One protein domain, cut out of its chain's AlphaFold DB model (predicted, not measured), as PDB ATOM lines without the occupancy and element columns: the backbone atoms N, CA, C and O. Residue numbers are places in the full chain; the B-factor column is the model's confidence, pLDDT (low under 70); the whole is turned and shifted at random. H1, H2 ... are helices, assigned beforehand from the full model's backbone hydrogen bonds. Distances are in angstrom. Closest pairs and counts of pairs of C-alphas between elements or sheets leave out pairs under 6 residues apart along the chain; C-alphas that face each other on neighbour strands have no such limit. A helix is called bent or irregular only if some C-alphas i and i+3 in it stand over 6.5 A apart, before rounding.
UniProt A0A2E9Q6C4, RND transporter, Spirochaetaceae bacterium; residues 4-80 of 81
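This is residues 4 to 80 of the 81 residues of the protein "RND transporter" of Spirochaetaceae bacterium (UniProt A0A2E9Q6C4). Two long helical arms, H1 and H3, spread away from a small foot as a wide, open V; at the foot the short helix H2 packs crosswise on residues 52 to 60 of H3. H1 sticks out with no helix beside it and is joined to the foot by residues 27 to 33, while residues 61 to 80 stick out as the other arm. The 77 printed residues hold three named helices, in the order H1, H2, H3, and no named strand; the class is all helix. The whole is extended, with a radius of gyration of the C-alphas of 20.1 A, and flat, spanning 59 by 45 by 23 A.

H1, residues 4 to 26, touches no helix and stands free. A short link leads to H2, residues 34 to 44, and H1 and H2 are apart. H3, residues 50 to 78, touches H2 with residues 52 to 60 alone; the closest C-alphas, of Leu 35 and Leu 56, are 6.2 A apart. The lines of H2 and H3 are about perpendicular, at 77 degrees. H1 and H3 are apart. In H2 every O i to N i+4 pair is within hydrogen-bond range; in H1 15 of 19 are, in H3 24 of 25.

H1 begins at C-alpha 4, (30.722, -64.692, -61.743), and is 33.7 A long from first to last C-alpha. H2 measures 15.6 A in the same way. H3 measures 41.2 A and ends at C-alpha 78, (48.619, -11.483, -44.896). H3 is neither bent nor irregular, but only just: C-alphas 59 and 62 are 6.0 A apart.

The two C-alphas farthest apart, of Glu 5 and Ala 79, are 60.7 A apart. The printed part has no cut. The link from H2 to H3 is tight, and no link is long. The mean pLDDT of the printed part is 79.9; residues 4 to 11 and 27 to 32 are under 70.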
ATOM      1  N   LYS A   4      32.030 -65.340 -61.590       56.00
ATOM      2  CA  LYS A   4      30.722 -64.692 -61.743       56.00
ATOM      3  C   LYS A   4      29.835 -64.744 -60.491       56.00
ATOM      4  O   LYS A   4      29.039 -63.824 -60.312       56.00
ATOM      5  N   GLU A   5      29.973 -65.734 -59.604       56.06
ATOM      6  CA  GLU A   5      29.128 -65.818 -58.394       56.06
ATOM      7  C   GLU A   5      29.531 -64.809 -57.306       56.06
ATOM      8  O   GLU A   5      28.667 -64.201 -56.670       56.06
ATOM      9  N   LYS A   6      30.833 -64.532 -57.136       53.84
ATOM     10  CA  LYS A   6      31.308 -63.543 -56.145       53.84
ATOM     11  C   LYS A   6      30.947 -62.099 -56.518       53.84
ATOM     12  O   LYS A   6      30.768 -61.261 -55.630       53.84
ATOM     13  N   SER A   7      30.806 -61.809 -57.814       54.06
ATOM     14  CA  SER A   7      30.484 -60.471 -58.340       54.06
ATOM     15  C   SER A   7      29.006 -60.087 -58.158       54.06
ATOM     16  O   SER A   7      28.685 -58.911 -57.987       54.06
ATOM     17  N   GLY A   8      28.091 -61.065 -58.145       55.50
ATOM     18  CA  GLY A   8      26.668 -60.828 -57.860       55.50
ATOM     19  C   GLY A   8      26.392 -60.558 -56.376       55.50
ATOM     20  O   GLY A   8      25.606 -59.675 -56.040       55.50
ATOM     21  N   SER A   9      27.098 -61.264 -55.490       59.88
ATOM     22  CA  SER A   9      26.945 -61.141 -54.034       59.88
ATOM     23  C   SER A   9      27.495 -59.813 -53.488       59.88
ATOM     24  O   SER A   9      26.836 -59.151 -52.689       59.88
ATOM     25  N   THR A  10      28.647 -59.353 -53.992       62.25
ATOM     26  CA  THR A  10      29.276 -58.092 -53.550       62.25
ATOM     27  C   THR A  10      28.449 -56.854 -53.886       62.25
ATOM     28  O   THR A  10      28.375 -55.940 -53.071       62.25
ATOM     29  N   LYS A  11      27.763 -56.826 -55.037       62.59
ATOM     30  CA  LYS A  11      26.865 -55.714 -55.404       62.59
ATOM     31  C   LYS A  11      25.685 -55.582 -54.439       62.59
ATOM     32  O   LYS A  11      25.347 -54.466 -54.056       62.59
ATOM     33  N   GLY A  12      25.104 -56.707 -54.012       72.38
ATOM     34  CA  GLY A  12      24.026 -56.729 -53.019       72.38
ATOM     35  C   GLY A  12      24.490 -56.234 -51.649       72.38
ATOM     36  O   GLY A  12      23.837 -55.390 -51.042       72.38
ATOM     37  N   THR A  13      25.661 -56.681 -51.188       79.12
ATOM     38  CA  THR A  13      26.244 -56.226 -49.918       79.12
ATOM     39  C   THR A  13      26.589 -54.737 -49.947       79.12
ATOM     40  O   THR A  13      26.246 -54.018 -49.013       79.12
ATOM     41  N   LEU A  14      27.211 -54.245 -51.023       82.31
ATOM     42  CA  LEU A  14      27.521 -52.821 -51.186       82.31
ATOM     43  C   LEU A  14      26.255 -51.963 -51.232       82.31
ATOM     44  O   LEU A  14      26.238 -50.892 -50.633       82.31
ATOM     45  N   ALA A  15      25.191 -52.439 -51.880       85.94
ATOM     46  CA  ALA A  15      23.902 -51.756 -51.881       85.94
ATOM     47  C   ALA A  15      23.304 -51.669 -50.467       85.94
ATOM     48  O   ALA A  15      22.828 -50.607 -50.079       85.94
ATOM     49  N   ILE A  16      23.386 -52.738 -49.668       85.94
ATOM     50  CA  ILE A  16      22.923 -52.732 -48.271       85.94
ATOM     51  C   ILE A  16      23.724 -51.728 -47.434       85.94
ATOM     52  O   ILE A  16      23.125 -50.939 -46.710       85.94
ATOM     53  N   TRP A  17      25.054 -51.702 -47.562       86.62
ATOM     54  CA  TRP A  17      25.894 -50.725 -46.858       86.62
ATOM     55  C   TRP A  17      25.634 -49.291 -47.309       86.62
ATOM     56  O   TRP A  17      25.601 -48.392 -46.479       86.62
ATOM     57  N   PHE A  18      25.415 -49.074 -48.604       87.12
ATOM     58  CA  PHE A  18      25.086 -47.763 -49.152       87.12
ATOM     59  C   PHE A  18      23.731 -47.260 -48.643       87.12
ATOM     60  O   PHE A  18      23.620 -46.119 -48.205       87.12
ATOM     61  N   VAL A  19      22.716 -48.126 -48.620       86.56
ATOM     62  CA  VAL A  19      21.400 -47.807 -48.053       86.56
ATOM     63  C   VAL A  19      21.510 -47.570 -46.545       86.56
ATOM     64  O   VAL A  19      20.999 -46.569 -46.058       86.56
ATOM     65  N   ALA A  20      22.228 -48.415 -45.803       84.44
ATOM     66  CA  ALA A  20      22.456 -48.218 -44.373       84.44
ATOM     67  C   ALA A  20      23.179 -46.892 -44.084       84.44
ATOM     68  O   ALA A  20      22.768 -46.158 -43.188       84.44
ATOM     69  N   ALA A  21      24.202 -46.545 -44.872       83.69
ATOM     70  CA  ALA A  21      24.914 -45.275 -44.776       83.69
ATOM     71  C   ALA A  21      24.003 -44.080 -45.080       83.69
ATOM     72  O   ALA A  21      24.073 -43.080 -44.372       83.69
ATOM     73  N   LEU A  22      23.110 -44.187 -46.070       83.69
ATOM     74  CA  LEU A  22      22.097 -43.164 -46.341       83.69
ATOM     75  C   LEU A  22      21.125 -43.003 -45.170       83.69
ATOM     76  O   LEU A  22      20.865 -41.878 -44.765       83.69
ATOM     77  N   PHE A  23      20.631 -44.091 -44.578       80.06
ATOM     78  CA  PHE A  23      19.757 -44.029 -43.400       80.06
ATOM     79  C   PHE A  23      20.463 -43.448 -42.168       80.06
ATOM     80  O   PHE A  23      19.862 -42.674 -41.432       80.06
ATOM     81  N   LEU A  24      21.739 -43.777 -41.959       73.75
ATOM     82  CA  LEU A  24      22.566 -43.212 -40.889       73.75
ATOM     83  C   LEU A  24      22.890 -41.733 -41.127       73.75
ATOM     84  O   LEU A  24      22.901 -40.972 -40.170       73.75
ATOM     85  N   ALA A  25      23.113 -41.320 -42.376       72.19
ATOM     86  CA  ALA A  25      23.354 -39.925 -42.741       72.19
ATOM     87  C   ALA A  25      22.074 -39.071 -42.711       72.19
ATOM     88  O   ALA A  25      22.142 -37.876 -42.437       72.19
ATOM     89  N   LEU A  26      20.912 -39.673 -42.991       71.75
ATOM     90  CA  LEU A  26      19.596 -39.036 -42.853       71.75
ATOM     91  C   LEU A  26      19.047 -39.109 -41.419       71.75
ATOM     92  O   LEU A  26      18.096 -38.404 -41.086       71.75
ATOM     93  N   SER A  27      19.628 -39.936 -40.557       67.25
ATOM     94  CA  SER A  27      19.403 -39.851 -39.122       67.25
ATOM     95  C   SER A  27      20.241 -38.691 -38.579       67.25
ATOM     96  O   SER A  27      21.458 -38.723 -38.745       67.25
ATOM     97  N   PRO A  28      19.691 -37.688 -37.879       61.22
ATOM     98  CA  PRO A  28      18.297 -37.308 -37.658       61.22
ATOM     99  C   PRO A  28      17.997 -35.939 -38.294       61.22
ATOM    100  O   PRO A  28      18.619 -34.928 -37.965       61.22
ATOM    101  N   ILE A  29      16.958 -35.873 -39.126       61.16
ATOM    102  CA  ILE A  29      16.345 -34.612 -39.565       61.16
ATOM    103  C   ILE A  29      15.597 -34.010 -38.360       61.16
ATOM    104  O   ILE A  29      14.424 -34.301 -38.144       61.16
ATOM    105  N   GLY A  30      16.293 -33.229 -37.527       60.91
ATOM    106  CA  GLY A  30      15.686 -32.465 -36.426       60.91
ATOM    107  C   GLY A  30      16.302 -32.639 -35.035       60.91
ATOM    108  O   GLY A  30      15.835 -31.986 -34.103       60.91
ATOM    109  N   GLN A  31      17.338 -33.468 -34.856       66.25
ATOM    110  CA  GLN A  31      18.100 -33.448 -33.600       66.25
ATOM    111  C   GLN A  31      19.108 -32.299 -33.640       66.25
ATOM    112  O   GLN A  31      19.745 -32.049 -34.664       66.25
ATOM    113  N   GLU A  32      19.239 -31.580 -32.525       68.38
ATOM    114  CA  GLU A  32      20.274 -30.559 -32.397       68.38
ATOM    115  C   GLU A  32      21.648 -31.182 -32.683       68.38
ATOM    116  O   GLU A  32      21.876 -32.329 -32.281       68.38
ATOM    117  N   PRO A  33      22.574 -30.466 -33.354       75.62
ATOM    118  CA  PRO A  33      23.891 -31.012 -33.654       75.62
ATOM    119  C   PRO A  33      24.507 -31.627 -32.396       75.62
ATOM    120  O   PRO A  33      24.545 -30.974 -31.353       75.62
ATOM    121  N   HIS A  34      24.999 -32.865 -32.475       74.00
ATOM    122  CA  HIS A  34      25.495 -33.601 -31.302       74.00
ATOM    123  C   HIS A  34      26.526 -32.807 -30.484       74.00
ATOM    124  O   HIS A  34      26.537 -32.873 -29.255       74.00
ATOM    125  N   LEU A  35      27.371 -32.031 -31.169       75.25
ATOM    126  CA  LEU A  35      28.326 -31.125 -30.537       75.25
ATOM    127  C   LEU A  35      27.626 -29.966 -29.812       75.25
ATOM    128  O   LEU A  35      27.998 -29.632 -28.694       75.25
ATOM    129  N   TRP A  36      26.589 -29.382 -30.412       80.44
ATOM    130  CA  TRP A  36      25.809 -28.287 -29.830       80.44
ATOM    131  C   TRP A  36      25.056 -28.718 -28.571       80.44
ATOM    132  O   TRP A  36      25.092 -28.020 -27.558       80.44
ATOM    133  N   GLN A  37      24.449 -29.904 -28.593       79.81
ATOM    134  CA  GLN A  37      23.795 -30.481 -27.422       79.81
ATOM    135  C   GLN A  37      24.797 -30.676 -26.271       79.81
ATOM    136  O   GLN A  37      24.521 -30.286 -25.138       79.81
ATOM    137  N   LYS A  38      25.996 -31.199 -26.560       81.94
ATOM    138  CA  LYS A  38      27.065 -31.380 -25.564       81.94
ATOM    139  C   LYS A  38      27.631 -30.062 -25.051       81.94
ATOM    140  O   LYS A  38      27.877 -29.948 -23.858       81.94
ATOM    141  N   LEU A  39      27.774 -29.048 -25.903       81.31
ATOM    142  CA  LEU A  39      28.188 -27.707 -25.484       81.31
ATOM    143  C   LEU A  39      27.157 -27.057 -24.557       81.31
ATOM    144  O   LEU A  39      27.544 -26.454 -23.560       81.31
ATOM    145  N   LYS A  40      25.853 -27.228 -24.814       81.12
ATOM    146  CA  LYS A  40      24.809 -26.789 -23.874       81.12
ATOM    147  C   LYS A  40      24.901 -27.535 -22.548       81.12
ATOM    148  O   LYS A  40      24.833 -26.898 -21.501       81.12
ATOM    149  N   LEU A  41      25.080 -28.856 -22.574       81.81
ATOM    150  CA  LEU A  41      25.251 -29.659 -21.358       81.81
ATOM    151  C   LEU A  41      26.510 -29.249 -20.576       81.81
ATOM    152  O   LEU A  41      26.452 -29.150 -19.354       81.81
ATOM    153  N   LEU A  42      27.611 -28.936 -21.268       83.44
ATOM    154  CA  LEU A  42      28.835 -28.391 -20.679       83.44
ATOM    155  C   LEU A  42      28.577 -27.023 -20.037       83.44
ATOM    156  O   LEU A  42      28.958 -26.811 -18.892       83.44
ATOM    157  N   TRP A  43      27.879 -26.128 -20.742       84.81
ATOM    158  CA  TRP A  43      27.544 -24.787 -20.257       84.81
ATOM    159  C   TRP A  43      26.685 -24.812 -18.990       84.81
ATOM    160  O   TRP A  43      26.874 -23.998 -18.092       84.81
ATOM    161  N   HIS A  44      25.758 -25.766 -18.893       84.06
ATOM    162  CA  HIS A  44      24.910 -25.925 -17.713       84.06
ATOM    163  C   HIS A  44      25.590 -26.736 -16.593       84.06
ATOM    164  O   HIS A  44      25.043 -26.812 -15.496       84.06
ATOM    165  N   GLY A  45      26.750 -27.361 -16.842       80.81
ATOM    166  CA  GLY A  45      27.450 -28.218 -15.875       80.81
ATOM    167  C   GLY A  45      26.894 -29.645 -15.749       80.81
ATOM    168  O   GLY A  45      27.205 -30.348 -14.792       80.81
ATOM    169  N   TRP A  46      26.084 -30.098 -16.710       79.06
ATOM    170  CA  TRP A  46      25.432 -31.419 -16.712       79.06
ATOM    171  C   TRP A  46      26.207 -32.473 -17.519       79.06
ATOM    172  O   TRP A  46      25.719 -33.587 -17.712       79.06
ATOM    173  N   LEU A  47      27.421 -32.154 -17.985       79.31
ATOM    174  CA  LEU A  47      28.282 -33.073 -18.737       79.31
ATOM    175  C   LEU A  47      28.945 -34.102 -17.801       79.31
ATOM    176  O   LEU A  47      30.131 -34.019 -17.482       79.31
ATOM    177  N   GLN A  48      28.157 -35.054 -17.304       76.00
ATOM    178  CA  GLN A  48      28.601 -36.009 -16.282       76.00
ATOM    179  C   GLN A  48      29.066 -37.354 -16.847       76.00
ATOM    180  O   GLN A  48      29.790 -38.080 -16.167       76.00
ATOM    181  N   LYS A  49      28.674 -37.718 -18.075       83.62
ATOM    182  CA  LYS A  49      29.028 -39.028 -18.626       83.62
ATOM    183  C   LYS A  49      30.367 -38.964 -19.367       83.62
ATOM    184  O   LYS A  49      30.561 -38.066 -20.185       83.62
ATOM    185  N   PRO A  50      31.265 -39.951 -19.182       80.81
ATOM    186  CA  PRO A  50      32.522 -40.029 -19.930       80.81
ATOM    187  C   PRO A  50      32.337 -40.028 -21.455       80.81
ATOM    188  O   PRO A  50      33.158 -39.463 -22.170       80.81
ATOM    189  N   VAL A  51      31.240 -40.613 -21.950       83.19
ATOM    190  CA  VAL A  51      30.900 -40.612 -23.385       83.19
ATOM    191  C   VAL A  51      30.669 -39.200 -23.928       83.19
ATOM    192  O   VAL A  51      31.071 -38.902 -25.047       83.19
ATOM    193  N   ASP A  52      30.112 -38.292 -23.126       82.38
ATOM    194  CA  ASP A  52      29.857 -36.922 -23.567       82.38
ATOM    195  C   ASP A  52      31.163 -36.128 -23.718       82.38
ATOM    196  O   ASP A  52      31.323 -35.361 -24.670       82.38
ATOM    197  N   TRP A  53      32.121 -36.362 -22.815       83.38
ATOM    198  CA  TRP A  53      33.482 -35.825 -22.908       83.38
ATOM    199  C   TRP A  53      34.240 -36.402 -24.099       83.38
ATOM    200  O   TRP A  53      34.872 -35.654 -24.844       83.38
ATOM    201  N   PHE A  54      34.150 -37.719 -24.302       86.56
ATOM    202  CA  PHE A  54      34.760 -38.382 -25.450       86.56
ATOM    203  C   PHE A  54      34.236 -37.798 -26.759       86.56
ATOM    204  O   PHE A  54      35.020 -37.412 -27.620       86.56
ATOM    205  N   ASP A  55      32.924 -37.643 -26.882       84.69
ATOM    206  CA  ASP A  55      32.317 -37.117 -28.092       84.69
ATOM    207  C   ASP A  55      32.644 -35.637 -28.332       84.69
ATOM    208  O   ASP A  55      32.824 -35.233 -29.485       84.69
ATOM    209  N   LEU A  56      32.743 -34.828 -27.268       84.56
ATOM    210  CA  LEU A  56      33.172 -33.431 -27.354       84.56
ATOM    211  C   LEU A  56      34.624 -33.324 -27.826       84.56
ATOM    212  O   LEU A  56      34.929 -32.461 -28.642       84.56
ATOM    213  N   LEU A  57      35.505 -34.219 -27.378       86.81
ATOM    214  CA  LEU A  57      36.884 -34.288 -27.862       86.81
ATOM    215  C   LEU A  57      36.949 -34.804 -29.304       86.81
ATOM    216  O   LEU A  57      37.585 -34.174 -30.145       86.81
ATOM    217  N   MET A  58      36.251 -35.893 -29.621       87.38
ATOM    218  CA  MET A  58      36.240 -36.491 -30.961       87.38
ATOM    219  C   MET A  58      35.763 -35.525 -32.043       87.38
ATOM    220  O   MET A  58      36.301 -35.543 -33.145       87.38
ATOM    221  N   HIS A  59      34.796 -34.660 -31.738       84.00
ATOM    222  CA  HIS A  59      34.299 -33.672 -32.697       84.00
ATOM    223  C   HIS A  59      34.993 -32.313 -32.548       84.00
ATOM    224  O   HIS A  59      35.277 -31.649 -33.542       84.00
ATOM    225  N   GLY A  60      35.302 -31.892 -31.323       85.38
ATOM    226  CA  GLY A  60      35.915 -30.596 -31.048       85.38
ATOM    227  C   GLY A  60      37.365 -30.506 -31.513       85.38
ATOM    228  O   GLY A  60      37.757 -29.485 -32.074       85.38
ATOM    229  N   VAL A  61      38.161 -31.569 -31.348       90.88
ATOM    230  CA  VAL A  61      39.575 -31.597 -31.763       90.88
ATOM    231  C   VAL A  61      39.745 -31.366 -33.271       90.88
ATOM    232  O   VAL A  61      40.465 -30.435 -33.633       90.88
ATOM    233  N   PRO A  62      39.097 -32.122 -34.179       88.31
ATOM    234  CA  PRO A  62      39.274 -31.889 -35.611       88.31
ATOM    235  C   PRO A  62      38.769 -30.508 -36.051       88.31
ATOM    236  O   PRO A  62      39.415 -29.864 -36.875       88.31
ATOM    237  N   ILE A  63      37.669 -30.011 -35.474       89.94
ATOM    238  CA  ILE A  63      37.121 -28.685 -35.804       89.94
ATOM    239  C   ILE A  63      38.078 -27.570 -35.372       89.94
ATOM    240  O   ILE A  63      38.371 -26.667 -36.155       89.94
ATOM    241  N   THR A  64      38.587 -27.632 -34.140       87.94
ATOM    242  CA  THR A  64      39.525 -26.630 -33.613       87.94
ATOM    243  C   THR A  64      40.860 -26.660 -34.347       87.94
ATOM    244  O   THR A  64      41.375 -25.600 -34.696       87.94
ATOM    245  N   ALA A  65      41.383 -27.846 -34.666       93.31
ATOM    246  CA  ALA A  65      42.596 -27.998 -35.464       93.31
ATOM    247  C   ALA A  65      42.426 -27.429 -36.880       93.31
ATOM    248  O   ALA A  65      43.285 -26.684 -37.355       93.31
ATOM    249  N   TRP A  66      41.304 -27.725 -37.543       94.75
ATOM    250  CA  TRP A  66      41.007 -27.180 -38.866       94.75
ATOM    251  C   TRP A  66      40.868 -25.655 -38.838       94.75
ATOM    252  O   TRP A  66      41.487 -24.969 -39.651       94.75
ATOM    253  N   ALA A  67      40.130 -25.106 -37.870       93.25
ATOM    254  CA  ALA A  67      39.987 -23.663 -37.704       93.25
ATOM    255  C   ALA A  67      41.344 -22.983 -37.455       93.25
ATOM    256  O   ALA A  67      41.662 -21.989 -38.108       93.25
ATOM    257  N   ALA A  68      42.177 -23.546 -36.574       95.56
ATOM    258  CA  ALA A  68      43.525 -23.050 -36.313       95.56
ATOM    259  C   ALA A  68      44.398 -23.076 -37.576       95.56
ATOM    260  O   ALA A  68      45.110 -22.110 -37.850       95.56
ATOM    261  N   TYR A  69      44.308 -24.139 -38.379       95.31
ATOM    262  CA  TYR A  69      45.028 -24.243 -39.643       95.31
ATOM    263  C   TYR A  69      44.572 -23.188 -40.660       95.31
ATOM    264  O   TYR A  69      45.406 -22.515 -41.262       95.31
ATOM    265  N   VAL A  70      43.261 -22.981 -40.816       95.50
ATOM    266  CA  VAL A  70      42.710 -21.936 -41.697       95.50
ATOM    267  C   VAL A  70      43.158 -20.545 -41.247       95.50
ATOM    268  O   VAL A  70      43.581 -19.743 -42.080       95.50
ATOM    269  N   ILE A  71      43.130 -20.265 -39.942       95.12
ATOM    270  CA  ILE A  71      43.620 -19.003 -39.372       95.12
ATOM    271  C   ILE A  71      45.114 -18.837 -39.657       95.12
ATOM    272  O   ILE A  71      45.527 -17.791 -40.148       95.12
ATOM    273  N   TYR A  72      45.920 -19.871 -39.416       94.75
ATOM    274  CA  TYR A  72      47.349 -19.859 -39.719       94.75
ATOM    275  C   TYR A  72      47.616 -19.541 -41.195       94.75
ATOM    276  O   TYR A  72      48.447 -18.684 -41.497       94.75
ATOM    277  N   LEU A  73      46.884 -20.166 -42.119       94.88
ATOM    278  CA  LEU A  73      47.006 -19.877 -43.548       94.88
ATOM    279  C   LEU A  73      46.580 -18.445 -43.890       94.88
ATOM    280  O   LEU A  73      47.253 -17.786 -44.681       94.88
ATOM    281  N   ALA A  74      45.497 -17.946 -43.293       92.12
ATOM    282  CA  ALA A  74      45.041 -16.575 -43.492       92.12
ATOM    283  C   ALA A  74      46.075 -15.549 -42.991       92.12
ATOM    284  O   ALA A  74      46.353 -14.573 -43.687       92.12
ATOM    285  N   LEU A  75      46.686 -15.795 -41.829       94.31
ATOM    286  CA  LEU A  75      47.749 -14.959 -41.265       94.31
ATOM    287  C   LEU A  75      49.032 -15.026 -42.099       94.31
ATOM    288  O   LEU A  75      49.634 -13.995 -42.385       94.31
ATOM    289  N   LYS A  76      49.427 -16.223 -42.549       90.62
ATOM    290  CA  LYS A  76      50.594 -16.402 -43.422       90.62
ATOM    291  C   LYS A  76      50.418 -15.682 -44.758       90.62
ATOM    292  O   LYS A  76      51.376 -15.111 -45.261       90.62
ATOM    293  N   ARG A  77      49.203 -15.689 -45.318       86.19
ATOM    294  CA  ARG A  77      48.883 -14.964 -46.554       86.19
ATOM    295  C   ARG A  77      49.011 -13.451 -46.368       86.19
ATOM    296  O   ARG A  77      49.653 -12.817 -47.185       86.19
ATOM    297  N   ARG A  78      48.495 -12.910 -45.257       78.25
ATOM    298  CA  ARG A  78      48.619 -11.483 -44.896       78.25
ATOM    299  C   ARG A  78      50.063 -11.011 -44.723       78.25
ATOM    300  O   ARG A  78      50.314  -9.833 -44.895       78.25
ATOM    301  N   ALA A  79      50.973 -11.897 -44.322       77.81
ATOM    302  CA  ALA A  79      52.388 -11.572 -44.138       77.81
ATOM    303  C   ALA A  79      53.215 -11.656 -45.435       77.81
ATOM    304  O   ALA A  79      54.387 -11.294 -45.428       77.81
ATOM    305  N   ALA A  80      52.638 -12.197 -46.513       74.31
ATOM    306  CA  ALA A  80      53.270 -12.290 -47.828       74.31
ATOM    307  C   ALA A  80      52.826 -11.167 -48.790       74.31
ATOM    308  O   ALA A  80      53.374 -11.090 -49.890       74.31
TER     309      ALA A  80